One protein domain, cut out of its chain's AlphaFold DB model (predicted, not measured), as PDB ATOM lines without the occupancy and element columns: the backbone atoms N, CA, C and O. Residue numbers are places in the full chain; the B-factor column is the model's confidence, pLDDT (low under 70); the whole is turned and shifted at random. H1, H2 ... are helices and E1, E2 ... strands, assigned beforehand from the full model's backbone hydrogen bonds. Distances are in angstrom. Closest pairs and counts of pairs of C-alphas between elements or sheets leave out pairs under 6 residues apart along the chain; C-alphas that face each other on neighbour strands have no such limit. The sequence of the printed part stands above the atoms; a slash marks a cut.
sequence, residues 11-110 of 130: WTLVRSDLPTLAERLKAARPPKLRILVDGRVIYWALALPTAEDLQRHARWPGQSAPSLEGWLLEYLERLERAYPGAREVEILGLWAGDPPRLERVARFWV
ATOM      1  N   TRP A  11      70.726  52.647-186.776       90.31
ATOM      2  CA  TRP A  11      71.301  53.257-185.578       90.31
ATOM      3  C   TRP A  11      71.022  54.756-185.462       90.31
ATOM      4  O   TRP A  11      70.799  55.252-184.362       90.31
ATOM      5  N   THR A  12      70.955  55.482-186.579       88.81
ATOM      6  CA  THR A  12      70.521  56.885-186.570       88.81
ATOM      7  C   THR A  12      69.051  57.018-186.183       88.81
ATOM      8  O   THR A  12      68.726  57.906-185.403       88.81
ATOM      9  N   LEU A  13      68.174  56.119-186.644       89.81
ATOM     10  CA  LEU A  13      66.766  56.122-186.224       89.81
ATOM     11  C   LEU A  13      66.618  55.822-184.729       89.81
ATOM     12  O   LEU A  13      65.887  56.524-184.037       89.81
ATOM     13  N   VAL A  14      67.345  54.822-184.226       90.75
ATOM     14  CA  VAL A  14      67.300  54.441-182.807       90.75
ATOM     15  C   VAL A  14      67.808  55.584-181.919       90.75
ATOM     16  O   VAL A  14      67.195  55.874-180.898       90.75
ATOM     17  N   ARG A  15      68.889  56.273-182.319       90.12
ATOM     18  CA  ARG A  15      69.407  57.449-181.593       90.12
ATOM     19  C   ARG A  15      68.417  58.611-181.567       90.12
ATOM     20  O   ARG A  15      68.303  59.273-180.544       90.12
ATOM     21  N   SER A  16      67.690  58.851-182.656       90.06
ATOM     22  CA  SER A  16      66.671  59.906-182.686       90.06
ATOM     23  C   SER A  16      65.478  59.610-181.769       90.06
ATOM     24  O   SER A  16      64.863  60.547-181.270       90.06
ATOM     25  N   ASP A  17      65.161  58.334-181.520       91.88
ATOM     26  CA  ASP A  17      64.074  57.913-180.619       91.88
ATOM     27  C   ASP A  17      64.557  57.571-179.194       91.88
ATOM     28  O   ASP A  17      63.796  57.076-178.360       91.88
ATOM     29  N   LEU A  18      65.829  57.843-178.891       90.25
ATOM     30  CA  LEU A  18      66.458  57.550-177.602       90.25
ATOM     31  C   LEU A  18      65.677  58.100-176.387       90.25
ATOM     32  O   LEU A  18      65.510  57.336-175.430       90.25
ATOM     33  N   PRO A  19      65.136  59.340-176.399       89.38
ATOM     34  CA  PRO A  19      64.378  59.862-175.261       89.38
ATOM     35  C   PRO A  19      63.097  59.057-175.018       89.38
ATOM     36  O   PRO A  19      62.799  58.660-173.891       89.38
ATOM     37  N   THR A  20      62.366  58.734-176.092       91.62
ATOM     38  CA  THR A  20      61.154  57.906-176.042       91.62
ATOM     39  C   THR A  20      61.467  56.513-175.503       91.62
ATOM     40  O   THR A  20      60.745  55.992-174.651       91.62
ATOM     41  N   LEU A  21      62.551  55.899-175.981       91.50
ATOM     42  CA  LEU A  21      63.000  54.590-175.524       91.50
ATOM     43  C   LEU A  21      63.345  54.609-174.028       91.50
ATOM     44  O   LEU A  21      62.946  53.699-173.297       91.50
ATOM     45  N   ALA A  22      64.044  55.646-173.565       89.88
ATOM     46  CA  ALA A  22      64.380  55.811-172.157       89.88
ATOM     47  C   ALA A  22      63.117  55.925-171.289       89.88
ATOM     48  O   ALA A  22      63.023  55.251-170.264       89.88
ATOM     49  N   GLU A  23      62.118  56.705-171.708       91.38
ATOM     50  CA  GLU A  23      60.840  56.819-170.993       91.38
ATOM     51  C   GLU A  23      60.072  55.491-170.959       91.38
ATOM     52  O   GLU A  23      59.585  55.087-169.901       91.38
ATOM     53  N   ARG A  24      60.031  54.744-172.070       91.38
ATOM     54  CA  ARG A  24      59.409  53.406-172.101       91.38
ATOM     55  C   ARG A  24      60.086  52.441-171.134       91.38
ATOM     56  O   ARG A  24      59.403  51.707-170.424       91.38
ATOM     57  N   LEU A  25      61.416  52.462-171.064       90.81
ATOM     58  CA  LEU A  25      62.177  51.642-170.122       90.81
ATOM     59  C   LEU A  25      61.942  52.062-168.666       90.81
ATOM     60  O   LEU A  25      61.772  51.195-167.807       90.81
ATOM     61  N   LYS A  26      61.861  53.367-168.383       88.75
ATOM     62  CA  LYS A  26      61.514  53.884-167.047       88.75
ATOM     63  C   LYS A  26      60.094  53.517-166.625       88.75
ATOM     64  O   LYS A  26      59.876  53.253-165.443       88.75
ATOM     65  N   ALA A  27      59.144  53.516-167.558       89.88
ATOM     66  CA  ALA A  27      57.752  53.163-167.298       89.88
ATOM     67  C   ALA A  27      57.587  51.655-167.069       89.88
ATOM     68  O   ALA A  27      56.967  51.244-166.091       89.88
ATOM     69  N   ALA A  28      58.190  50.831-167.929       89.25
ATOM     70  CA  ALA A  28      58.094  49.376-167.845       89.25
ATOM     71  C   ALA A  28      58.926  48.778-166.694       89.25
ATOM     72  O   ALA A  28      58.595  47.709-166.184       89.25
ATOM     73  N   ARG A  29      60.015  49.452-166.287       88.12
ATOM     74  CA  ARG A  29      60.972  49.004-165.256       88.12
ATOM     75  C   ARG A  29      61.378  47.526-165.395       88.12
ATOM     76  O   ARG A  29      61.267  46.769-164.425       88.12
ATOM     77  N   PRO A  30      61.833  47.074-166.579       90.69
ATOM     78  CA  PRO A  30      62.327  45.716-166.711       90.69
ATOM     79  C   PRO A  30      63.641  45.565-165.930       90.69
ATOM     80  O   PRO A  30      64.515  46.424-166.046       90.69
ATOM     81  N   PRO A  31      63.835  44.479-165.164       89.62
ATOM     82  CA  PRO A  31      65.101  44.257-164.470       89.62
ATOM     83  C   PRO A  31      66.234  43.923-165.450       89.62
ATOM     84  O   PRO A  31      67.403  44.207-165.188       89.62
ATOM     85  N   LYS A  32      65.903  43.297-166.585       93.25
ATOM     86  CA  LYS A  32      66.859  42.896-167.617       93.25
ATOM     87  C   LYS A  32      66.312  43.198-169.003       93.25
ATOM     88  O   LYS A  32      65.103  43.188-169.215       93.25
ATOM     89  N   LEU A  33      67.211  43.402-169.953       93.19
ATOM     90  CA  LEU A  33      66.909  43.546-171.365       93.19
ATOM     91  C   LEU A  33      67.427  42.348-172.152       93.19
ATOM     92  O   LEU A  33      68.523  41.836-171.906       93.19
ATOM     93  N   ARG A  34      66.652  41.941-173.149       94.31
ATOM     94  CA  ARG A  34      67.101  41.073-174.230       94.31
ATOM     95  C   ARG A  34      67.126  41.886-175.514       94.31
ATOM     96  O   ARG A  34      66.147  42.550-175.841       94.31
ATOM     97  N   ILE A  35      68.246  41.824-176.224       93.88
ATOM     98  CA  ILE A  35      68.463  42.589-177.452       93.88
ATOM     99  C   ILE A  35      68.583  41.620-178.614       93.88
ATOM    100  O   ILE A  35      69.398  40.689-178.567       93.88
ATOM    101  N   LEU A  36      67.786  41.860-179.649       95.94
ATOM    102  CA  LEU A  36      67.872  41.152-180.912       95.94
ATOM    103  C   LEU A  36      68.301  42.122-182.005       95.94
ATOM    104  O   LEU A  36      67.822  43.249-182.047       95.94
ATOM    105  N   VAL A  37      69.183  41.669-182.888       94.19
ATOM    106  CA  VAL A  37      69.572  42.381-184.109       94.19
ATOM    107  C   VAL A  37      69.342  41.444-185.281       94.19
ATOM    108  O   VAL A  37      69.846  40.320-185.270       94.19
ATOM    109  N   ASP A  38      68.543  41.878-186.255       93.31
ATOM    110  CA  ASP A  38      68.117  41.071-187.407       93.31
ATOM    111  C   ASP A  38      67.600  39.674-186.988       93.31
ATOM    112  O   ASP A  38      68.031  38.637-187.500       93.31
ATOM    113  N   GLY A  39      66.731  39.639-185.970       92.31
ATOM    114  CA  GLY A  39      66.165  38.413-185.393       92.31
ATOM    115  C   GLY A  39      67.128  37.559-184.552       92.31
ATOM    116  O   GLY A  39      66.718  36.535-184.003       92.31
ATOM    117  N   ARG A  40      68.402  37.948-184.408       94.31
ATOM    118  CA  ARG A  40      69.405  37.201-183.628       94.31
ATOM    119  C   ARG A  40      69.562  37.784-182.234       94.31
ATOM    120  O   ARG A  40      69.833  38.972-182.093       94.31
ATOM    121  N   VAL A  41      69.467  36.946-181.202       94.06
ATOM    122  CA  VAL A  41      69.734  37.362-179.815       94.06
ATOM    123  C   VAL A  41      71.226  37.643-179.652       94.06
ATOM    124  O   VAL A  41      72.038  36.722-179.649       94.06
ATOM    125  N   ILE A  42      71.576  38.917-179.486       93.31
ATOM    126  CA  ILE A  42      72.963  39.352-179.262       93.31
ATOM    127  C   ILE A  42      73.259  39.589-177.779       93.31
ATOM    128  O   ILE A  42      74.401  39.465-177.350       93.31
ATOM    129  N   TYR A  43      72.221  39.870-176.986       89.19
ATOM    130  CA  TYR A  43      72.297  39.925-175.530       89.19
ATOM    131  C   TYR A  43      71.076  39.260-174.916       89.19
ATOM    132  O   TYR A  43      69.941  39.643-175.194       89.19
ATOM    133  N   TRP A  44      71.321  38.276-174.053       87.19
ATOM    134  CA  TRP A  44      70.274  37.460-173.441       87.19
ATOM    135  C   TRP A  44      69.595  38.120-172.240       87.19
ATOM    136  O   TRP A  44      68.396  37.914-172.043       87.19
ATOM    137  N   ALA A  45      70.373  38.842-171.431       88.81
ATOM    138  CA  ALA A  45      69.995  39.302-170.097       88.81
ATOM    139  C   ALA A  45      70.878  40.481-169.644       88.81
ATOM    140  O   ALA A  45      71.586  40.395-168.641       88.81
ATOM    141  N   LEU A  46      70.872  41.574-170.402       88.75
ATOM    142  CA  LEU A  46      71.574  42.799-170.034       88.75
ATOM    143  C   LEU A  46      70.886  43.431-168.820       88.75
ATOM    144  O   LEU A  46      69.715  43.786-168.906       88.75
ATOM    145  N   ALA A  47      71.582  43.559-167.694       88.12
ATOM    146  CA  ALA A  47      71.021  44.222-166.521       88.12
ATOM    147  C   ALA A  47      70.741  45.696-166.842       88.12
ATOM    148  O   ALA A  47      71.631  46.402-167.324       88.12
ATOM    149  N   LEU A  48      69.508  46.144-166.595       86.25
ATOM    150  CA  LEU A  48      69.183  47.560-166.699       86.25
ATOM    151  C   LEU A  48      69.769  48.263-165.464       86.25
ATOM    152  O   LEU A  48      69.454  47.842-164.348       86.25
ATOM    153  N   PRO A  49      70.626  49.288-165.621       83.56
ATOM    154  CA  PRO A  49      71.243  49.944-164.477       83.56
ATOM    155  C   PRO A  49      70.180  50.652-163.637       83.56
ATOM    156  O   PRO A  49      69.266  51.297-164.162       83.56
ATOM    157  N   THR A  50      70.309  50.547-162.318       82.56
ATOM    158  CA  THR A  50      69.460  51.303-161.397       82.56
ATOM    159  C   THR A  50      69.885  52.771-161.355       82.56
ATOM    160  O   THR A  50      70.976  53.139-161.790       82.56
ATOM    161  N   ALA A  51      69.046  53.637-160.778       78.69
ATOM    162  CA  ALA A  51      69.431  55.026-160.530       78.69
ATOM    163  C   ALA A  51      70.701  55.138-159.661       78.69
ATOM    164  O   ALA A  51      71.493  56.057-159.848       78.69
ATOM    165  N   GLU A  52      70.915  54.192-158.741       78.06
ATOM    166  CA  GLU A  52      72.125  54.132-157.920       78.06
ATOM    167  C   GLU A  52      73.356  53.735-158.749       78.06
ATOM    168  O   GLU A  52      74.411  54.359-158.617       78.06
ATOM    169  N   ASP A  53      73.223  52.760-159.655       79.19
ATOM    170  CA  ASP A  53      74.301  52.368-160.574       79.19
ATOM    171  C   ASP A  53      74.696  53.522-161.502       79.19
ATOM    172  O   ASP A  53      75.885  53.786-161.694       79.19
ATOM    173  N   LEU A  54      73.709  54.256-162.024       78.19
ATOM    174  CA  LEU A  54      73.930  55.435-162.864       78.19
ATOM    175  C   LEU A  54      74.655  56.552-162.097       78.19
ATOM    176  O   LEU A  54      75.601  57.147-162.612       78.19
ATOM    177  N   GLN A  55      74.274  56.803-160.839       73.31
ATOM    178  CA  GLN A  55      74.972  57.767-159.980       73.31
ATOM    179  C   GLN A  55      76.413  57.344-159.671       73.31
ATOM    180  O   GLN A  55      77.297  58.197-159.603       73.31
ATOM    181  N   ARG A  56      76.674  56.044-159.485       72.75
ATOM    182  CA  ARG A  56      78.036  55.518-159.295       72.75
ATOM    183  C   ARG A  56      78.880  55.670-160.560       72.75
ATOM    184  O   ARG A  56      80.035  56.071-160.451       72.75
ATOM    185  N   HIS A  57      78.310  55.409-161.736       69.19
ATOM    186  CA  HIS A  57      78.981  55.602-163.026       69.19
ATOM    187  C   HIS A  57      79.368  57.064-163.268       69.19
ATOM    188  O   HIS A  57      80.493  57.344-163.676       69.19
ATOM    189  N   ALA A  58      78.488  58.004-162.916       68.12
ATOM    190  CA  ALA A  58      78.728  59.439-163.068       68.12
ATOM    191  C   ALA A  58      79.877  59.997-162.203       68.12
ATOM    192  O   ALA A  58      80.279  61.144-162.386       68.12
ATOM    193  N   ARG A  59      80.421  59.216-161.258       67.88
ATOM    194  CA  ARG A  59      81.577  59.618-160.434       67.88
ATOM    195  C   ARG A  59      82.922  59.462-161.149       67.88
ATOM    196  O   ARG A  59      83.931  59.902-160.603       67.88
ATOM    197  N   TRP A  60      82.959  58.844-162.330       61.78
ATOM    198  CA  TRP A  60      84.197  58.597-163.068       61.78
ATOM    199  C   TRP A  60      84.443  59.677-164.136       61.78
ATOM    200  O   TRP A  60      83.562  59.935-164.961       61.78
ATOM    201  N   PRO A  61      85.629  60.314-164.158       57.62
ATOM    202  CA  PRO A  61      85.933  61.358-165.131       57.62
ATOM    203  C   PRO A  61      85.968  60.790-166.558       57.62
ATOM    204  O   PRO A  61      86.614  59.778-166.814       57.62
ATOM    205  N   GLY A  62      85.283  61.462-167.490       62.91
ATOM    206  CA  GLY A  62      85.216  61.076-168.908       62.91
ATOM    207  C   GLY A  62      84.005  60.225-169.309       62.91
ATOM    208  O   GLY A  62      83.892  59.880-170.481       62.91
ATOM    209  N   GLN A  63      83.095  59.907-168.383       58.72
ATOM    210  CA  GLN A  63      81.850  59.187-168.675       58.72
ATOM    211  C   GLN A  63      80.657  60.154-168.700       58.72
ATOM    212  O   GLN A  63      80.307  60.756-167.682       58.72
ATOM    213  N   SER A  64      80.006  60.286-169.857       52.94
ATOM    214  CA  SER A  64      78.726  60.991-169.976       52.94
ATOM    215  C   SER A  64      77.579  60.017-169.728       52.94
ATOM    216  O   SER A  64      77.124  59.369-170.663       52.94
ATOM    217  N   ALA A  65      77.084  59.952-168.485       56.25
ATOM    218  CA  ALA A  65      75.680  60.270-168.178       56.25
ATOM    219  C   ALA A  65      75.215  59.755-166.801       56.25
ATOM    220  O   ALA A  65      75.108  58.548-166.596       56.25
ATOM    221  N   PRO A  66      74.753  60.637-165.896       66.44
ATOM    222  CA  PRO A  66      73.993  60.244-164.704       66.44
ATOM    223  C   PRO A  66      72.552  59.787-165.027       66.44
ATOM    224  O   PRO A  66      71.684  59.805-164.157       66.44
ATOM    225  N   SER A  67      72.268  59.406-166.276       76.38
ATOM    226  CA  SER A  67      70.916  59.236-166.807       76.38
ATOM    227  C   SER A  67      70.819  57.983-167.666       76.38
ATOM    228  O   SER A  67      71.722  57.682-168.445       76.38
ATOM    229  N   LEU A  68      69.674  57.299-167.588       83.06
ATOM    230  CA  LEU A  68      69.385  56.109-168.393       83.06
ATOM    231  C   LEU A  68      69.576  56.361-169.898       83.06
ATOM    232  O   LEU A  68      70.039  55.483-170.615       83.06
ATOM    233  N   GLU A  69      69.249  57.568-170.356       86.06
ATOM    234  CA  GLU A  69      69.409  57.987-171.747       86.06
ATOM    235  C   GLU A  69      70.865  57.902-172.226       86.06
ATOM    236  O   GLU A  69      71.131  57.294-173.258       86.06
ATOM    237  N   GLY A  70      71.831  58.437-171.475       83.88
ATOM    238  CA  GLY A  70      73.221  58.382-171.926       83.88
ATOM    239  C   GLY A  70      73.854  57.001-171.765       83.88
ATOM    240  O   GLY A  70      74.633  56.601-172.623       83.88
ATOM    241  N   TRP A  71      73.424  56.209-170.775       86.44
ATOM    242  CA  TRP A  71      73.788  54.788-170.735       86.44
ATOM    243  C   TRP A  71      73.286  54.038-171.982       86.44
ATOM    244  O   TRP A  71      74.025  53.251-172.574       86.44
ATOM    245  N   LEU A  72      72.047  54.311-172.420       88.38
ATOM    246  CA  LEU A  72      71.509  53.756-173.666       88.38
ATOM    247  C   LEU A  72      72.308  54.234-174.878       88.38
ATOM    248  O   LEU A  72      72.568  53.427-175.765       88.38
ATOM    249  N   LEU A  73      72.714  55.506-174.920       87.94
ATOM    250  CA  LEU A  73      73.512  56.054-176.016       87.94
ATOM    251  C   LEU A  73      74.853  55.325-176.152       87.94
ATOM    252  O   LEU A  73      75.121  54.773-177.217       87.94
ATOM    253  N   GLU A  74      75.645  55.240-175.079       86.81
ATOM    254  CA  GLU A  74      76.943  54.544-175.104       86.81
ATOM    255  C   GLU A  74      76.784  53.068-175.500       86.81
ATOM    256  O   GLU A  74      77.585  52.493-176.249       86.81
ATOM    257  N   TYR A  75      75.719  52.433-175.008       87.62
ATOM    258  CA  TYR A  75      75.406  51.057-175.355       87.62
ATOM    259  C   TYR A  75      75.044  50.907-176.843       87.62
ATOM    260  O   TYR A  75      75.548  49.999-177.511       87.62
ATOM    261  N   LEU A  76      74.239  51.815-177.395       88.38
ATOM    262  CA  LEU A  76      73.893  51.837-178.817       88.38
ATOM    263  C   LEU A  76      75.105  52.124-179.706       88.38
ATOM    264  O   LEU A  76      75.232  51.492-180.748       88.38
ATOM    265  N   GLU A  77      76.036  52.985-179.295       89.06
ATOM    266  CA  GLU A  77      77.288  53.223-180.029       89.06
ATOM    267  C   GLU A  77      78.173  51.969-180.091       89.06
ATOM    268  O   GLU A  77      78.862  51.708-181.083       89.06
ATOM    269  N   ARG A  78      78.164  51.144-179.036       88.38
ATOM    270  CA  ARG A  78      78.822  49.829-179.066       88.38
ATOM    271  C   ARG A  78      78.120  48.873-180.028       88.38
ATOM    272  O   ARG A  78      78.808  48.155-180.753       88.38
ATOM    273  N   LEU A  79      76.787  48.866-180.049       89.25
ATOM    274  CA  LEU A  79      76.018  48.025-180.967       89.25
ATOM    275  C   LEU A  79      76.181  48.451-182.430       89.25
ATOM    276  O   LEU A  79      76.387  47.586-183.276       89.25
ATOM    277  N   GLU A  80      76.180  49.751-182.721       90.62
ATOM    278  CA  GLU A  80      76.417  50.298-184.061       90.62
ATOM    279  C   GLU A  80      77.782  49.869-184.604       90.62
ATOM    280  O   GLU A  80      77.882  49.431-185.748       90.62
ATOM    281  N   ARG A  81      78.830  49.919-183.772       90.44
ATOM    282  CA  ARG A  81      80.167  49.450-184.164       90.44
ATOM    283  C   ARG A  81      80.221  47.948-184.438       90.44
ATOM    284  O   ARG A  81      80.937  47.531-185.341       90.44
ATOM    285  N   ALA A  82      79.489  47.144-183.667       90.25
ATOM    286  CA  ALA A  82      79.465  45.691-183.834       90.25
ATOM    287  C   ALA A  82      78.582  45.236-185.010       90.25
ATOM    288  O   ALA A  82      78.889  44.240-185.660       90.25
ATOM    289  N   TYR A  83      77.505  45.971-185.300       90.56
ATOM    290  CA  TYR A  83      76.495  45.622-186.300       90.56
ATOM    291  C   TYR A  83      76.148  46.816-187.208       90.56
ATOM    292  O   TYR A  83      74.982  47.206-187.305       90.56
ATOM    293  N   PRO A  84      77.115  47.402-187.935       88.69
ATOM    294  CA  PRO A  84      76.900  48.638-188.698       88.69
ATOM    295  C   PRO A  84      75.866  48.502-189.829       88.69
ATOM    296  O   PRO A  84      75.313  49.500-190.288       88.69
ATOM    297  N   GLY A  85      75.603  47.271-190.280       88.06
ATOM    298  CA  GLY A  85      74.633  46.937-191.327       88.06
ATOM    299  C   GLY A  85      73.278  46.431-190.826       88.06
ATOM    300  O   GLY A  85      72.504  45.951-191.653       88.06
ATOM    301  N   ALA A  86      73.007  46.504-189.518       90.19
ATOM    302  CA  ALA A  86      71.751  46.040-188.938       90.19
ATOM    303  C   ALA A  86      70.541  46.698-189.610       90.19
ATOM    304  O   ALA A  86      70.519  47.917-189.822       90.19
ATOM    305  N   ARG A  87      69.528  45.890-189.934       90.94
ATOM    306  CA  ARG A  87      68.276  46.361-190.543       90.94
ATOM    307  C   ARG A  87      67.133  46.391-189.553       90.94
ATOM    308  O   ARG A  87      66.230  47.206-189.708       90.94
ATOM    309  N   GLU A  88      67.207  45.555-188.531       93.31
ATOM    310  CA  GLU A  88      66.261  45.506-187.434       93.31
ATOM    311  C   GLU A  88      66.973  45.413-186.084       93.31
ATOM    312  O   GLU A  88      67.970  44.706-185.936       93.31
ATOM    313  N   VAL A  89      66.421  46.098-185.083       94.56
ATOM    314  CA  VAL A  89      66.768  45.895-183.677       94.56
ATOM    315  C   VAL A  89      65.496  45.814-182.840       94.56
ATOM    316  O   VAL A  89      64.598  46.652-182.951       94.56
ATOM    317  N   GLU A  90      65.422  44.803-181.981       95.56
ATOM    318  CA  GLU A  90      64.356  44.628-181.000       95.56
ATOM    319  C   GLU A  90      64.925  44.681-179.586       95.56
ATOM    320  O   GLU A  90      65.942  44.059-179.272       95.56
ATOM    321  N   ILE A  91      64.227  45.411-178.722       94.88
ATOM    322  CA  ILE A  91      64.549  45.560-177.308       94.88
ATOM    323  C   ILE A  91      63.376  44.991-176.523       94.88
ATOM    324  O   ILE A  91      62.265  45.531-176.545       94.88
ATOM    325  N   LEU A  92      63.629  43.885-175.832       95.12
ATOM    326  CA  LEU A  92      62.656  43.213-174.989       95.12
ATOM    327  C   LEU A  92      63.013  43.434-173.521       95.12
ATOM    328  O   LEU A  92      64.166  43.262-173.127       95.12
ATOM    329  N   GLY A  93      62.022  43.766-172.706       95.06
ATOM    330  CA  GLY A  93      62.107  43.645-171.261       95.06
ATOM    331  C   GLY A  93      61.995  42.177-170.861       95.06
ATOM    332  O   GLY A  93      61.206  41.424-171.436       95.06
ATOM    333  N   LEU A  94      62.802  41.770-169.891       94.25
ATOM    334  CA  LEU A  94      62.825  40.434-169.315       94.25
ATOM    335  C   LEU A  94      62.594  40.554-167.808       94.25
ATOM    336  O   LEU A  94      63.425  41.133-167.107       94.25
ATOM    337  N   TRP A  95      61.502  39.971-167.314       93.25
ATOM    338  CA  TRP A  95      61.175  39.884-165.889       93.25
ATOM    339  C   TRP A  95      61.315  38.447-165.393       93.25
ATOM    340  O   TRP A  95      61.108  37.487-166.139       93.25
ATOM    341  N   ALA A  96      61.665  38.305-164.114       87.94
ATOM    342  CA  ALA A  96      61.647  37.013-163.444       87.94
ATOM    343  C   ALA A  96      60.211  36.454-163.380       87.94
ATOM    344  O   ALA A  96      59.246  37.214-163.317       87.94
ATOM    345  N   GLY A  97      60.090  35.130-163.400       85.19
ATOM    346  CA  GLY A  97      58.824  34.398-163.389       85.19
ATOM    347  C   GLY A  97      59.017  32.985-163.937       85.19
ATOM    348  O   GLY A  97      60.080  32.686-164.486       85.19
ATOM    349  N   ASP A  98      57.993  32.144-163.798       82.31
ATOM    350  CA  ASP A  98      57.944  30.810-164.401       82.31
ATOM    351  C   ASP A  98      56.634  30.647-165.206       82.31
ATOM    352  O   ASP A  98      55.560  30.573-164.602       82.31
ATOM    353  N   PRO A  99      56.684  30.671-166.555       83.44
ATOM    354  CA  PRO A  99      57.849  31.002-167.380       83.44
ATOM    355  C   PRO A  99      58.228  32.500-167.295       83.44
ATOM    356  O   PRO A  99      57.396  33.342-166.943       83.44
ATOM    357  N   PRO A 100      59.478  32.872-167.634       88.12
ATOM    358  CA  PRO A 100      59.921  34.262-167.610       88.12
ATOM    359  C   PRO A 100      59.106  35.122-168.576       88.12
ATOM    360  O   PRO A 100      58.922  34.775-169.747       88.12
ATOM    361  N   ARG A 101      58.659  36.288-168.104       92.81
ATOM    362  CA  ARG A 101      57.903  37.232-168.932       92.81
ATOM    363  C   ARG A 101      58.860  38.003-169.834       92.81
ATOM    364  O   ARG A 101      59.781  38.665-169.354       92.81
ATOM    365  N   LEU A 102      58.598  37.943-171.136       93.25
ATOM    366  CA  LEU A 102      59.250  38.749-172.163       93.25
ATOM    367  C   LEU A 102      58.227  39.707-172.764       93.25
ATOM    368  O   LEU A 102      57.166  39.278-173.206       93.25
ATOM    369  N   GLU A 103      58.556  40.994-172.810       94.62
ATOM    370  CA  GLU A 103      57.694  42.012-173.414       94.62
ATOM    371  C   GLU A 103      58.504  42.930-174.317       94.62
ATOM    372  O   GLU A 103      59.613  43.333-173.973       94.62
ATOM    373  N   ARG A 104      57.960  43.274-175.485       95.44
ATOM    374  CA  ARG A 104      58.629  44.175-176.421       95.44
ATOM    375  C   ARG A 104      58.494  45.619-175.948       95.44
ATOM    376  O   ARG A 104      57.401  46.170-175.956       95.44
ATOM    377  N   VAL A 105      59.624  46.239-175.614       93.69
ATOM    378  CA  VAL A 105      59.701  47.661-175.239       93.69
ATOM    379  C   VAL A 105      59.800  48.532-176.488       93.69
ATOM    380  O   VAL A 105      59.135  49.563-176.613       93.69
ATOM    381  N   ALA A 106      60.640  48.113-177.435       93.56
ATOM    382  CA  ALA A 106      60.829  48.817-178.689       93.56
ATOM    383  C   ALA A 106      61.271  47.868-179.801       93.56
ATOM    384  O   ALA A 106      61.881  46.825-179.561       93.56
ATOM    385  N   ARG A 107      60.956  48.258-181.033       94.81
ATOM    386  CA  ARG A 107      61.433  47.623-182.254       94.81
ATOM    387  C   ARG A 107      61.644  48.714-183.287       94.81
ATOM    388  O   ARG A 107      60.751  49.527-183.506       94.81
ATOM    389  N   PHE A 108      62.811  48.701-183.906       93.25
ATOM    390  CA  PHE A 108      63.193  49.622-184.960       93.25
ATOM    391  C   PHE A 108      63.583  48.806-186.175       93.25
ATOM    392  O   PHE A 108      64.260  47.785-186.046       93.25
ATOM    393  N   TRP A 109      63.173  49.257-187.353       91.88
ATOM    394  CA  TRP A 109      63.586  48.650-188.605       91.88
ATOM    395  C   TRP A 109      63.738  49.711-189.682       91.88
ATOM    396  O   TRP A 109      63.024  50.715-189.701       91.88
ATOM    397  N   VAL A 110      64.658  49.466-190.607       88.62
ATOM    398  CA  VAL A 110      64.717  50.173-191.883       88.62
ATOM    399  C   VAL A 110      64.132  49.263-192.950       88.62
ATOM    400  O   VAL A 110      64.536  48.107-193.080       88.62
TER     401      VAL A 110
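Overview. This is residues 11 to 110 of the 130 residues of an uncharacterized protein of Thermus scotoductus (strain ATCC 700910 / SA-01) (UniProt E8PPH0). A twisted sheet of four strands has H2 packed along E3 and E4 on one face. H4 sets off steeply from the middle of H2, with H1 near its last residues and H3 by its first, away from the sheet. The printed part has 100 residues, with four named helices and four named strands in the order H1 H2 E1 E2 H3 H4 E3 E4 along the chain; the sheet, in the order E2 E1 E3 E4, is antiparallel and the class is mixed, helices and strands. It is compact, with a radius of gyration of the C-alphas of 13.5 A and spans of 36 by 35 by 21 A.

Along the chain. Find C-alpha 11 at (71.301, 53.257, -185.578), where H1, residues 11 to 16, begins. Next come H2, 18 to 28, 15.2 A; E1, 32 to 37; E2, 40 to 47; H3, 51 to 57; H4, 68 to 82, 21.2 A; and E3, 88 to 95, 22.8 A. E4, 101 to 109, 23.4 A, bends by 52 degrees at residue 105 and ends at (63.586, 48.650, -188.605).

Arrangement. Look for N 35 and O 43, 2.9 A, in hairpin E1 and E2; N 34 and O 92, 2.8 A, between E1 and E3; and N 93 and O 103, 2.8 A, in hairpin E3 and E4. E2, H3 H4, E3 form a split strand-helix-strand unit, E1 between its strands, with a right-handed crossover. The sheet and H2 make two layers, H2 at a height over the sheet of 10.1 A. H4, the hub, touches H2 with residues 68 to 73 alone, at a steep tilt of 62 degrees; the closest C-alphas, Ala 22 and Glu 69, are 5.5 A apart. H1 only grazes the sheet and touches H4, with C-alphas 11 and 80 closest at 6.1 A. H3 and H4 only just touch, with 3 pairs of C-alphas within 8 A, closest Leu 54 and Leu 68, 7.2 A. In H1, H2, H3 and H4 every O i to N i+4 pair is within hydrogen-bond range.

Size, cuts and confidence. The C-alphas farthest apart, Pro 61 and Asp 98, are 41.4 A apart. The printed part has no cut and no long link; pLDDT is under 70 at residues 57 to 66.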